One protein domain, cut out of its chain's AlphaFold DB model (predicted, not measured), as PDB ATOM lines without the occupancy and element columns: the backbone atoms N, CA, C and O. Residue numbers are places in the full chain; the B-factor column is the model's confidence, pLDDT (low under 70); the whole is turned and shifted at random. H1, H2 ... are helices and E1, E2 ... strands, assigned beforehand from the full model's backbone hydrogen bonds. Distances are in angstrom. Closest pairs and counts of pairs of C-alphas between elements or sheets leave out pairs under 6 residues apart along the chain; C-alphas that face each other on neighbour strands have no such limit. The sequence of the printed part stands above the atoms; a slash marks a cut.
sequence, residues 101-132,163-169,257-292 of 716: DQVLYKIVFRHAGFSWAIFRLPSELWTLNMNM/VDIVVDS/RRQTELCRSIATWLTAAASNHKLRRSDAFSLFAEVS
ATOM      1  N   ASP A 101     177.176 180.309 219.243       46.78
ATOM      2  CA  ASP A 101     178.196 181.347 219.051       46.78
ATOM      3  C   ASP A 101     177.944 182.672 219.807       46.78
ATOM      4  O   ASP A 101     178.871 183.467 219.966       46.78
ATOM      5  N   GLN A 102     176.718 182.932 220.280       52.81
ATOM      6  CA  GLN A 102     176.336 184.177 220.976       52.81
ATOM      7  C   GLN A 102     176.348 184.065 222.513       52.81
ATOM      8  O   GLN A 102     176.025 185.025 223.214       52.81
ATOM      9  N   VAL A 103     176.730 182.907 223.060       64.94
ATOM     10  CA  VAL A 103     176.753 182.666 224.508       64.94
ATOM     11  C   VAL A 103     177.994 183.302 225.146       64.94
ATOM     12  O   VAL A 103     179.124 182.884 224.894       64.94
ATOM     13  N   LEU A 104     177.791 184.303 226.010       76.50
ATOM     14  CA  LEU A 104     178.876 185.001 226.702       76.50
ATOM     15  C   LEU A 104     179.284 184.255 227.984       76.50
ATOM     16  O   LEU A 104     178.508 184.138 228.936       76.50
ATOM     17  N   TYR A 105     180.527 183.778 228.034       79.69
ATOM     18  CA  TYR A 105     181.102 183.136 229.215       79.69
ATOM     19  C   TYR A 105     181.661 184.177 230.181       79.69
ATOM     20  O   TYR A 105     182.587 184.915 229.838       79.69
ATOM     21  N   LYS A 106     181.164 184.182 231.420       83.69
ATOM     22  CA  LYS A 106     181.800 184.852 232.556       83.69
ATOM     23  C   LYS A 106     182.831 183.899 233.163       83.69
ATOM     24  O   LYS A 106     182.476 182.940 233.846       83.69
ATOM     25  N   ILE A 107     184.107 184.166 232.913       83.75
ATOM     26  CA  ILE A 107     185.229 183.336 233.369       83.75
ATOM     27  C   ILE A 107     185.837 184.008 234.597       83.75
ATOM     28  O   ILE A 107     186.301 185.145 234.506       83.75
ATOM     29  N   VAL A 108     185.813 183.328 235.744       80.69
ATOM     30  CA  VAL A 108     186.268 183.853 237.037       80.69
ATOM     31  C   VAL A 108     187.558 183.150 237.442       80.69
ATOM     32  O   VAL A 108     187.539 182.001 237.872       80.69
ATOM     33  N   PHE A 109     188.681 183.848 237.324       80.62
ATOM     34  CA  PHE A 109     189.977 183.377 237.805       80.62
ATOM     35  C   PHE A 109     190.166 183.783 239.270       80.62
ATOM     36  O   PHE A 109     189.794 184.892 239.660       80.62
ATOM     37  N   ARG A 110     190.819 182.934 240.066       75.88
ATOM     38  CA  ARG A 110     191.278 183.247 241.426       75.88
ATOM     39  C   ARG A 110     192.737 182.856 241.603       75.88
ATOM     40  O   ARG A 110     193.175 181.850 241.056       75.88
ATOM     41  N   HIS A 111     193.498 183.627 242.373       72.75
ATOM     42  CA  HIS A 111     194.884 183.305 242.723       72.75
ATOM     43  C   HIS A 111     195.317 184.068 243.979       72.75
ATOM     44  O   HIS A 111     195.041 185.257 244.084       72.75
ATOM     45  N   ALA A 112     196.015 183.407 244.910       60.41
ATOM     46  CA  ALA A 112     196.618 184.041 246.092       60.41
ATOM     47  C   ALA A 112     195.671 184.970 246.902       60.41
ATOM     48  O   ALA A 112     196.092 186.011 247.393       60.41
ATOM     49  N   GLY A 113     194.390 184.599 247.025       53.06
ATOM     50  CA  GLY A 113     193.344 185.387 247.701       53.06
ATOM     51  C   GLY A 113     192.572 186.352 246.788       53.06
ATOM     52  O   GLY A 113     191.429 186.689 247.083       53.06
ATOM     53  N   PHE A 114     193.136 186.730 245.641       62.22
ATOM     54  CA  PHE A 114     192.491 187.586 244.650       62.22
ATOM     55  C   PHE A 114     191.527 186.810 243.727       62.22
ATOM     56  O   PHE A 114     191.699 185.612 243.497       62.22
ATOM     57  N   SER A 115     190.534 187.505 243.158       69.56
ATOM     58  CA  SER A 115     189.551 186.981 242.201       69.56
ATOM     59  C   SER A 115     189.195 188.043 241.153       69.56
ATOM     60  O   SER A 115     188.849 189.161 241.524       69.56
ATOM     61  N   TRP A 116     189.200 187.703 239.859       73.50
ATOM     62  CA  TRP A 116     188.715 188.583 238.782       73.50
ATOM     63  C   TRP A 116     187.852 187.838 237.768       73.50
ATOM     64  O   TRP A 116     188.054 186.653 237.511       73.50
ATOM     65  N   ALA A 117     186.894 188.551 237.176       79.62
ATOM     66  CA  ALA A 117     186.050 188.041 236.106       79.62
ATOM     67  C   ALA A 117     186.394 188.718 234.775       79.62
ATOM     68  O   ALA A 117     186.561 189.936 234.728       79.62
ATOM     69  N   ILE A 118     186.430 187.935 233.700       81.12
ATOM     70  CA  ILE A 118     186.382 188.417 232.316       81.12
ATOM     71  C   ILE A 118     185.103 187.908 231.647       81.12
ATOM     72  O   ILE A 118     184.497 186.937 232.108       81.12
ATOM     73  N   PHE A 119     184.732 188.524 230.528       82.38
ATOM     74  CA  PHE A 119     183.650 188.056 229.666       82.38
ATOM     75  C   PHE A 119     184.213 187.711 228.286       82.38
ATOM     76  O   PHE A 119     184.981 188.503 227.732       82.38
ATOM     77  N   ARG A 120     183.883 186.524 227.763       83.06
ATOM     78  CA  ARG A 120     184.436 185.994 226.506       83.06
ATOM     79  C   ARG A 120     183.407 185.257 225.665       83.06
ATOM     80  O   ARG A 120     182.564 184.539 226.197       83.06
ATOM     81  N   LEU A 121     183.522 185.404 224.351       81.94
ATOM     82  CA  LEU A 121     182.771 184.637 223.361       81.94
ATOM     83  C   LEU A 121     183.414 183.253 223.115       81.94
ATOM     84  O   LEU A 121     184.614 183.075 223.365       81.94
ATOM     85  N   PRO A 122     182.668 182.269 222.573       73.38
ATOM     86  CA  PRO A 122     183.206 180.938 222.265       73.38
ATOM     87  C   PRO A 122     184.367 180.989 221.253       73.38
ATOM     88  O   PRO A 122     185.337 180.236 221.352       73.38
ATOM     89  N   SER A 123     184.307 181.936 220.314       74.38
ATOM     90  CA  SER A 123     185.339 182.187 219.303       74.38
ATOM     91  C   SER A 123     186.662 182.694 219.890       74.38
ATOM     92  O   SER A 123     187.729 182.345 219.383       74.38
ATOM     93  N   GLU A 124     186.637 183.459 220.985       78.19
ATOM     94  CA  GLU A 124     187.848 183.933 221.671       78.19
ATOM     95  C   GLU A 124     188.551 182.797 222.424       78.19
ATOM     96  O   GLU A 124     189.780 182.727 222.436       78.19
ATOM     97  N   LEU A 125     187.775 181.876 223.004       77.50
ATOM     98  CA  LEU A 125     188.276 180.646 223.623       77.50
ATOM     99  C   LEU A 125     188.960 179.735 222.596       77.50
ATOM    100  O   LEU A 125     190.084 179.279 222.820       77.50
ATOM    101  N   TRP A 126     188.319 179.521 221.444       71.69
ATOM    102  CA  TRP A 126     188.905 178.771 220.330       71.69
ATOM    103  C   TRP A 126     190.179 179.446 219.799       71.69
ATOM    104  O   TRP A 126     191.205 178.791 219.610       71.69
ATOM    105  N   THR A 127     190.149 180.775 219.658       78.31
ATOM    106  CA  THR A 127     191.302 181.587 219.240       78.31
ATOM    107  C   THR A 127     192.461 181.484 220.232       78.31
ATOM    108  O   THR A 127     193.609 181.357 219.802       78.31
ATOM    109  N   LEU A 128     192.211 181.488 221.548       79.62
ATOM    110  CA  LEU A 128     193.266 181.246 222.536       79.62
ATOM    111  C   LEU A 128     193.857 179.841 222.370       79.62
ATOM    112  O   LEU A 128     195.078 179.714 222.302       79.62
ATOM    113  N   ASN A 129     193.015 178.806 222.288       74.50
ATOM    114  CA  ASN A 129     193.472 177.422 222.149       74.50
ATOM    115  C   ASN A 129     194.390 177.254 220.924       74.50
ATOM    116  O   ASN A 129     195.502 176.746 221.057       74.50
ATOM    117  N   MET A 130     193.990 177.783 219.762       72.31
ATOM    118  CA  MET A 130     194.808 177.756 218.541       72.31
ATOM    119  C   MET A 130     196.137 178.509 218.703       72.31
ATOM    120  O   MET A 130     197.191 177.981 218.356       72.31
ATOM    121  N   ASN A 131     196.126 179.706 219.302       69.75
ATOM    122  CA  ASN A 131     197.359 180.458 219.562       69.75
ATOM    123  C   ASN A 131     198.287 179.771 220.581       69.75
ATOM    124  O   ASN A 131     199.501 179.963 220.523       69.75
ATOM    125  N   MET A 132     197.750 178.971 221.506       67.31
ATOM    126  CA  MET A 132     198.549 178.187 222.454       67.31
ATOM    127  C   MET A 132     199.093 176.890 221.835       67.31
ATOM    128  O   MET A 132     200.218 176.511 222.156       67.31
ATOM    129  N   VAL A 163     190.130 178.450 238.225       76.94
ATOM    130  CA  VAL A 163     189.227 179.111 237.272       76.94
ATOM    131  C   VAL A 163     187.854 178.455 237.310       76.94
ATOM    132  O   VAL A 163     187.749 177.251 237.101       76.94
ATOM    133  N   ASP A 164     186.813 179.262 237.504       77.25
ATOM    134  CA  ASP A 164     185.411 178.877 237.326       77.25
ATOM    135  C   ASP A 164     184.871 179.497 236.029       77.25
ATOM    136  O   ASP A 164     185.343 180.544 235.579       77.25
ATOM    137  N   ILE A 165     183.828 178.898 235.451       76.56
ATOM    138  CA  ILE A 165     183.127 179.448 234.284       76.56
ATOM    139  C   ILE A 165     181.623 179.385 234.518       76.56
ATOM    140  O   ILE A 165     181.080 178.331 234.840       76.56
ATOM    141  N   VAL A 166     180.957 180.521 234.319       71.94
ATOM    142  CA  VAL A 166     179.502 180.670 234.391       71.94
ATOM    143  C   VAL A 166     178.997 181.173 233.039       71.94
ATOM    144  O   VAL A 166     179.558 182.104 232.463       71.94
ATOM    145  N   VAL A 167     177.933 180.561 232.526       64.06
ATOM    146  CA  VAL A 167     177.224 181.030 231.327       64.06
ATOM    147  C   VAL A 167     176.324 182.202 231.714       64.06
ATOM    148  O   VAL A 167     175.485 182.045 232.598       64.06
ATOM    149  N   ASP A 168     176.466 183.363 231.065       55.75
ATOM    150  CA  ASP A 168     175.561 184.497 231.290       55.75
ATOM    151  C   ASP A 168     174.454 184.521 230.223       55.75
ATOM    152  O   ASP A 168     174.611 185.056 229.124       55.75
ATOM    153  N   SER A 169     173.307 183.920 230.553       46.69
ATOM    154  CA  SER A 169     172.145 183.795 229.660       46.69
ATOM    155  C   SER A 169     171.504 185.135 229.269       46.69
ATOM    156  O   SER A 169     170.717 185.189 228.326       46.69
ATOM    157  N   ARG A 257     173.456 169.675 229.876       58.28
ATOM    158  CA  ARG A 257     174.500 168.750 230.360       58.28
ATOM    159  C   ARG A 257     175.806 168.926 229.587       58.28
ATOM    160  O   ARG A 257     176.836 169.194 230.205       58.28
ATOM    161  N   ARG A 258     175.742 168.880 228.252       61.19
ATOM    162  CA  ARG A 258     176.884 169.106 227.348       61.19
ATOM    163  C   ARG A 258     177.522 170.477 227.592       61.19
ATOM    164  O   ARG A 258     178.742 170.575 227.693       61.19
ATOM    165  N   GLN A 259     176.708 171.518 227.779       63.78
ATOM    166  CA  GLN A 259     177.184 172.866 228.095       63.78
ATOM    167  C   GLN A 259     177.894 172.936 229.461       63.78
ATOM    168  O   GLN A 259     178.941 173.572 229.586       63.78
ATOM    169  N   THR A 260     177.385 172.238 230.480       68.25
ATOM    170  CA  THR A 260     178.027 172.159 231.807       68.25
ATOM    171  C   THR A 260     179.375 171.427 231.750       68.25
ATOM    172  O   THR A 260     180.345 171.842 232.390       68.25
ATOM    173  N   GLU A 261     179.468 170.349 230.971       67.75
ATOM    174  CA  GLU A 261     180.708 169.586 230.767       67.75
ATOM    175  C   GLU A 261     181.750 170.357 229.947       67.75
ATOM    176  O   GLU A 261     182.939 170.327 230.281       67.75
ATOM    177  N   LEU A 262     181.313 171.123 228.943       69.00
ATOM    178  CA  LEU A 262     182.158 172.049 228.193       69.00
ATOM    179  C   LEU A 262     182.742 173.140 229.107       69.00
ATOM    180  O   LEU A 262     183.963 173.306 229.149       69.00
ATOM    181  N   CYS A 263     181.908 173.816 229.909       72.81
ATOM    182  CA  CYS A 263     182.363 174.804 230.897       72.81
ATOM    183  C   CYS A 263     183.398 174.219 231.868       72.81
ATOM    184  O   CYS A 263     184.443 174.832 232.088       72.81
ATOM    185  N   ARG A 264     183.147 173.018 232.408       73.38
ATOM    186  CA  ARG A 264     184.086 172.321 233.304       73.38
ATOM    187  C   ARG A 264     185.420 172.029 232.610       73.38
ATOM    188  O   ARG A 264     186.472 172.283 233.188       73.38
ATOM    189  N   SER A 265     185.381 171.551 231.368       71.12
ATOM    190  CA  SER A 265     186.584 171.206 230.597       71.12
ATOM    191  C   SER A 265     187.458 172.433 230.311       71.12
ATOM    192  O   SER A 265     188.674 172.399 230.514       71.12
ATOM    193  N   ILE A 266     186.839 173.548 229.907       76.94
ATOM    194  CA  ILE A 266     187.534 174.821 229.668       76.94
ATOM    195  C   ILE A 266     188.104 175.379 230.985       76.94
ATOM    196  O   ILE A 266     189.247 175.834 231.013       76.94
ATOM    197  N   ALA A 267     187.347 175.304 232.085       78.81
ATOM    198  CA  ALA A 267     187.780 175.733 233.415       78.81
ATOM    199  C   ALA A 267     189.029 174.968 233.898       78.81
ATOM    200  O   ALA A 267     190.009 175.581 234.335       78.81
ATOM    201  N   THR A 268     189.048 173.639 233.748       77.44
ATOM    202  CA  THR A 268     190.220 172.800 234.054       77.44
ATOM    203  C   THR A 268     191.427 173.163 233.184       77.44
ATOM    204  O   THR A 268     192.541 173.287 233.695       77.44
ATOM    205  N   TRP A 269     191.227 173.396 231.885       78.94
ATOM    206  CA  TRP A 269     192.313 173.770 230.976       78.94
ATOM    207  C   TRP A 269     192.893 175.164 231.274       78.94
ATOM    208  O   TRP A 269     194.115 175.310 231.362       78.94
ATOM    209  N   LEU A 270     192.051 176.173 231.526       82.75
ATOM    210  CA  LEU A 270     192.499 177.511 231.937       82.75
ATOM    211  C   LEU A 270     193.221 177.486 233.296       82.75
ATOM    212  O   LEU A 270     194.207 178.199 233.473       82.75
ATOM    213  N   THR A 271     192.786 176.627 234.224       82.56
ATOM    214  CA  THR A 271     193.457 176.374 235.515       82.56
ATOM    215  C   THR A 271     194.872 175.811 235.320       82.56
ATOM    216  O   THR A 271     195.840 176.327 235.894       82.56
ATOM    217  N   ALA A 272     195.035 174.808 234.449       78.38
ATOM    218  CA  ALA A 272     196.345 174.261 234.083       78.38
ATOM    219  C   ALA A 272     197.238 175.299 233.371       78.38
ATOM    220  O   ALA A 272     198.430 175.407 233.676       78.38
ATOM    221  N   ALA A 273     196.673 176.104 232.466       78.81
ATOM    222  CA  ALA A 273     197.392 177.165 231.764       78.81
ATOM    223  C   ALA A 273     197.857 178.301 232.700       78.81
ATOM    224  O   ALA A 273     198.988 178.768 232.567       78.81
ATOM    225  N   ALA A 274     197.032 178.696 233.677       77.75
ATOM    226  CA  ALA A 274     197.377 179.688 234.699       77.75
ATOM    227  C   ALA A 274     198.470 179.186 235.660       77.75
ATOM    228  O   ALA A 274     199.368 179.942 236.041       77.75
ATOM    229  N   SER A 275     198.413 177.904 236.036       78.06
ATOM    230  CA  SER A 275     199.414 177.259 236.897       78.06
ATOM    231  C   SER A 275     200.767 177.091 236.193       78.06
ATOM    232  O   SER A 275     201.823 177.224 236.813       78.06
ATOM    233  N   ASN A 276     200.774 176.849 234.880       78.38
ATOM    234  CA  ASN A 276     202.005 176.685 234.114       78.38
ATOM    235  C   ASN A 276     202.720 178.032 233.881       78.38
ATOM    236  O   ASN A 276     202.282 178.884 233.107       78.38
ATOM    237  N   HIS A 277     203.894 178.190 234.499       73.81
ATOM    238  CA  HIS A 277     204.705 179.411 234.454       73.81
ATOM    239  C   HIS A 277     205.081 179.896 233.036       73.81
ATOM    240  O   HIS A 277     205.229 181.104 232.833       73.81
ATOM    241  N   LYS A 278     205.226 178.993 232.054       74.25
ATOM    242  CA  LYS A 278     205.485 179.369 230.652       74.25
ATOM    243  C   LYS A 278     204.202 179.848 229.969       74.25
ATOM    244  O   LYS A 278     204.203 180.910 229.353       74.25
ATOM    245  N   LEU A 279     203.110 179.095 230.116       74.50
ATOM    246  CA  LEU A 279     201.838 179.382 229.447       74.50
ATOM    247  C   LEU A 279     201.193 180.673 229.969       74.50
ATOM    248  O   LEU A 279     200.832 181.525 229.160       74.50
ATOM    249  N   ARG A 280     201.168 180.890 231.292       74.50
ATOM    250  CA  ARG A 280     200.622 182.114 231.911       74.50
ATOM    251  C   ARG A 280     201.335 183.409 231.488       74.50
ATOM    252  O   ARG A 280     200.757 184.489 231.573       74.50
ATOM    253  N   ARG A 281     202.594 183.291 231.038       73.44
ATOM    254  CA  ARG A 281     203.441 184.382 230.518       73.44
ATOM    255  C   ARG A 281     203.416 184.507 228.986       73.44
ATOM    256  O   ARG A 281     204.071 185.401 228.452       73.44
ATOM    257  N   SER A 282     202.693 183.638 228.273       80.44
ATOM    258  CA  SER A 282     202.470 183.789 226.829       80.44
ATOM    259  C   SER A 282     201.553 184.983 226.559       80.44
ATOM    260  O   SER A 282     200.570 185.184 227.272       80.44
ATOM    261  N   ASP A 283     201.837 185.780 225.520       79.94
ATOM    262  CA  ASP A 283     201.026 186.980 225.268       79.94
ATOM    263  C   ASP A 283     199.575 186.636 224.897       79.94
ATOM    264  O   ASP A 283     198.673 187.399 225.230       79.94
ATOM    265  N   ALA A 284     199.343 185.461 224.299       80.31
ATOM    266  CA  ALA A 284     198.014 184.936 224.003       80.31
ATOM    267  C   ALA A 284     197.194 184.693 225.283       80.31
ATOM    268  O   ALA A 284     196.106 185.251 225.421       80.31
ATOM    269  N   PHE A 285     197.724 183.935 226.253       82.88
ATOM    270  CA  PHE A 285     197.029 183.701 227.525       82.88
ATOM    271  C   PHE A 285     196.869 184.996 228.323       82.88
ATOM    272  O   PHE A 285     195.782 185.291 228.813       82.88
ATOM    273  N   SER A 286     197.922 185.814 228.399       79.25
ATOM    274  CA  SER A 286     197.877 187.127 229.046       79.25
ATOM    275  C   SER A 286     196.845 188.077 228.404       79.25
ATOM    276  O   SER A 286     196.220 188.876 229.102       79.25
ATOM    277  N   LEU A 287     196.628 187.998 227.084       81.25
ATOM    278  CA  LEU A 287     195.563 188.724 226.381       81.25
ATOM    279  C   LEU A 287     194.188 188.190 226.753       81.25
ATOM    280  O   LEU A 287     193.341 188.959 227.202       81.25
ATOM    281  N   PHE A 288     193.988 186.885 226.594       84.12
ATOM    282  CA  PHE A 288     192.708 186.251 226.851       84.12
ATOM    283  C   PHE A 288     192.253 186.447 228.299       84.12
ATOM    284  O   PHE A 288     191.116 186.842 228.513       84.12
ATOM    285  N   ALA A 289     193.132 186.237 229.279       79.56
ATOM    286  CA  ALA A 289     192.800 186.317 230.699       79.56
ATOM    287  C   ALA A 289     192.812 187.756 231.277       79.56
ATOM    288  O   ALA A 289     192.583 187.927 232.475       79.56
ATOM    289  N   GLU A 290     193.087 188.784 230.455       79.12
ATOM    290  CA  GLU A 290     193.284 190.189 230.875       79.12
ATOM    291  C   GLU A 290     194.250 190.327 232.069       79.12
ATOM    292  O   GLU A 290     193.967 191.002 233.064       79.12
ATOM    293  N   VAL A 291     195.412 189.665 231.965       78.12
ATOM    294  CA  VAL A 291     196.444 189.638 233.015       78.12
ATOM    295  C   VAL A 291     197.864 189.815 232.521       78.12
ATOM    296  O   VAL A 291     198.270 189.243 231.513       78.12
ATOM    297  N   SER A 292     198.653 190.562 233.286       80.38
ATOM    298  CA  SER A 292     200.108 190.597 233.169       80.38
ATOM    299  C   SER A 292     200.801 189.464 233.910       80.38
ATOM    300  O   SER A 292     200.260 188.834 234.815       80.38
TER     301      SER A 292
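This is residues 101 to 132, 163 to 169 and 257 to 292 of the 716 residues of a protein of Perkinsus olseni (UniProt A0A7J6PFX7). A small, twisted three-stranded sheet has one long helix, H2, slantwise over one face; two shorter helices, H1 and H3, lie side by side off the sheet. The 75 printed residues include, in order, E1 E2 H1 E3 H2 H3; the sheet, E2 E1 E3, is antiparallel and the class mixed. The whole is compact, radius of gyration of the C-alphas 11.8 A, spanning 32 by 29 by 18 A.

E1, residues 104 to 111, begins at C-alpha (178.876, 185.001, 226.702) and spans 22.7 A. E2 is 114 to 120, 19.9 A; H1 122 to 132, 15.6 A; E3 163 to 168, 15.9 A; H2 257 to 275, 27.1 A; H3 283 to 288, 8.5 A, ending at C-alpha (192.708, 186.251, 226.851).

E1 and E2 form a hairpin, N 107 to O 118 2.9 A; E1 and E3 have N 106 to O 166 at 2.8 A. H2 is on the sheet, two layers, at a height of 7.6 A, over E1 and E3; its closest C-alphas to E3 are Ala 267 and Val 163, 5.3 A. H1 and H3 touch, C-alphas of Leu 128 and Ala 284 closest at 6.2 A, at a shallow tilt of 16 degrees, opposite ways. In H1, H2 and H3 every O i to N i+4 pair is within hydrogen-bond range.

Cuts leave 17.5 A between C-alphas 132 and 163 and 15.2 A between 169 and 257. No link printed whole is long. pLDDT is under 70 in 18 residues, among them 257 to 262.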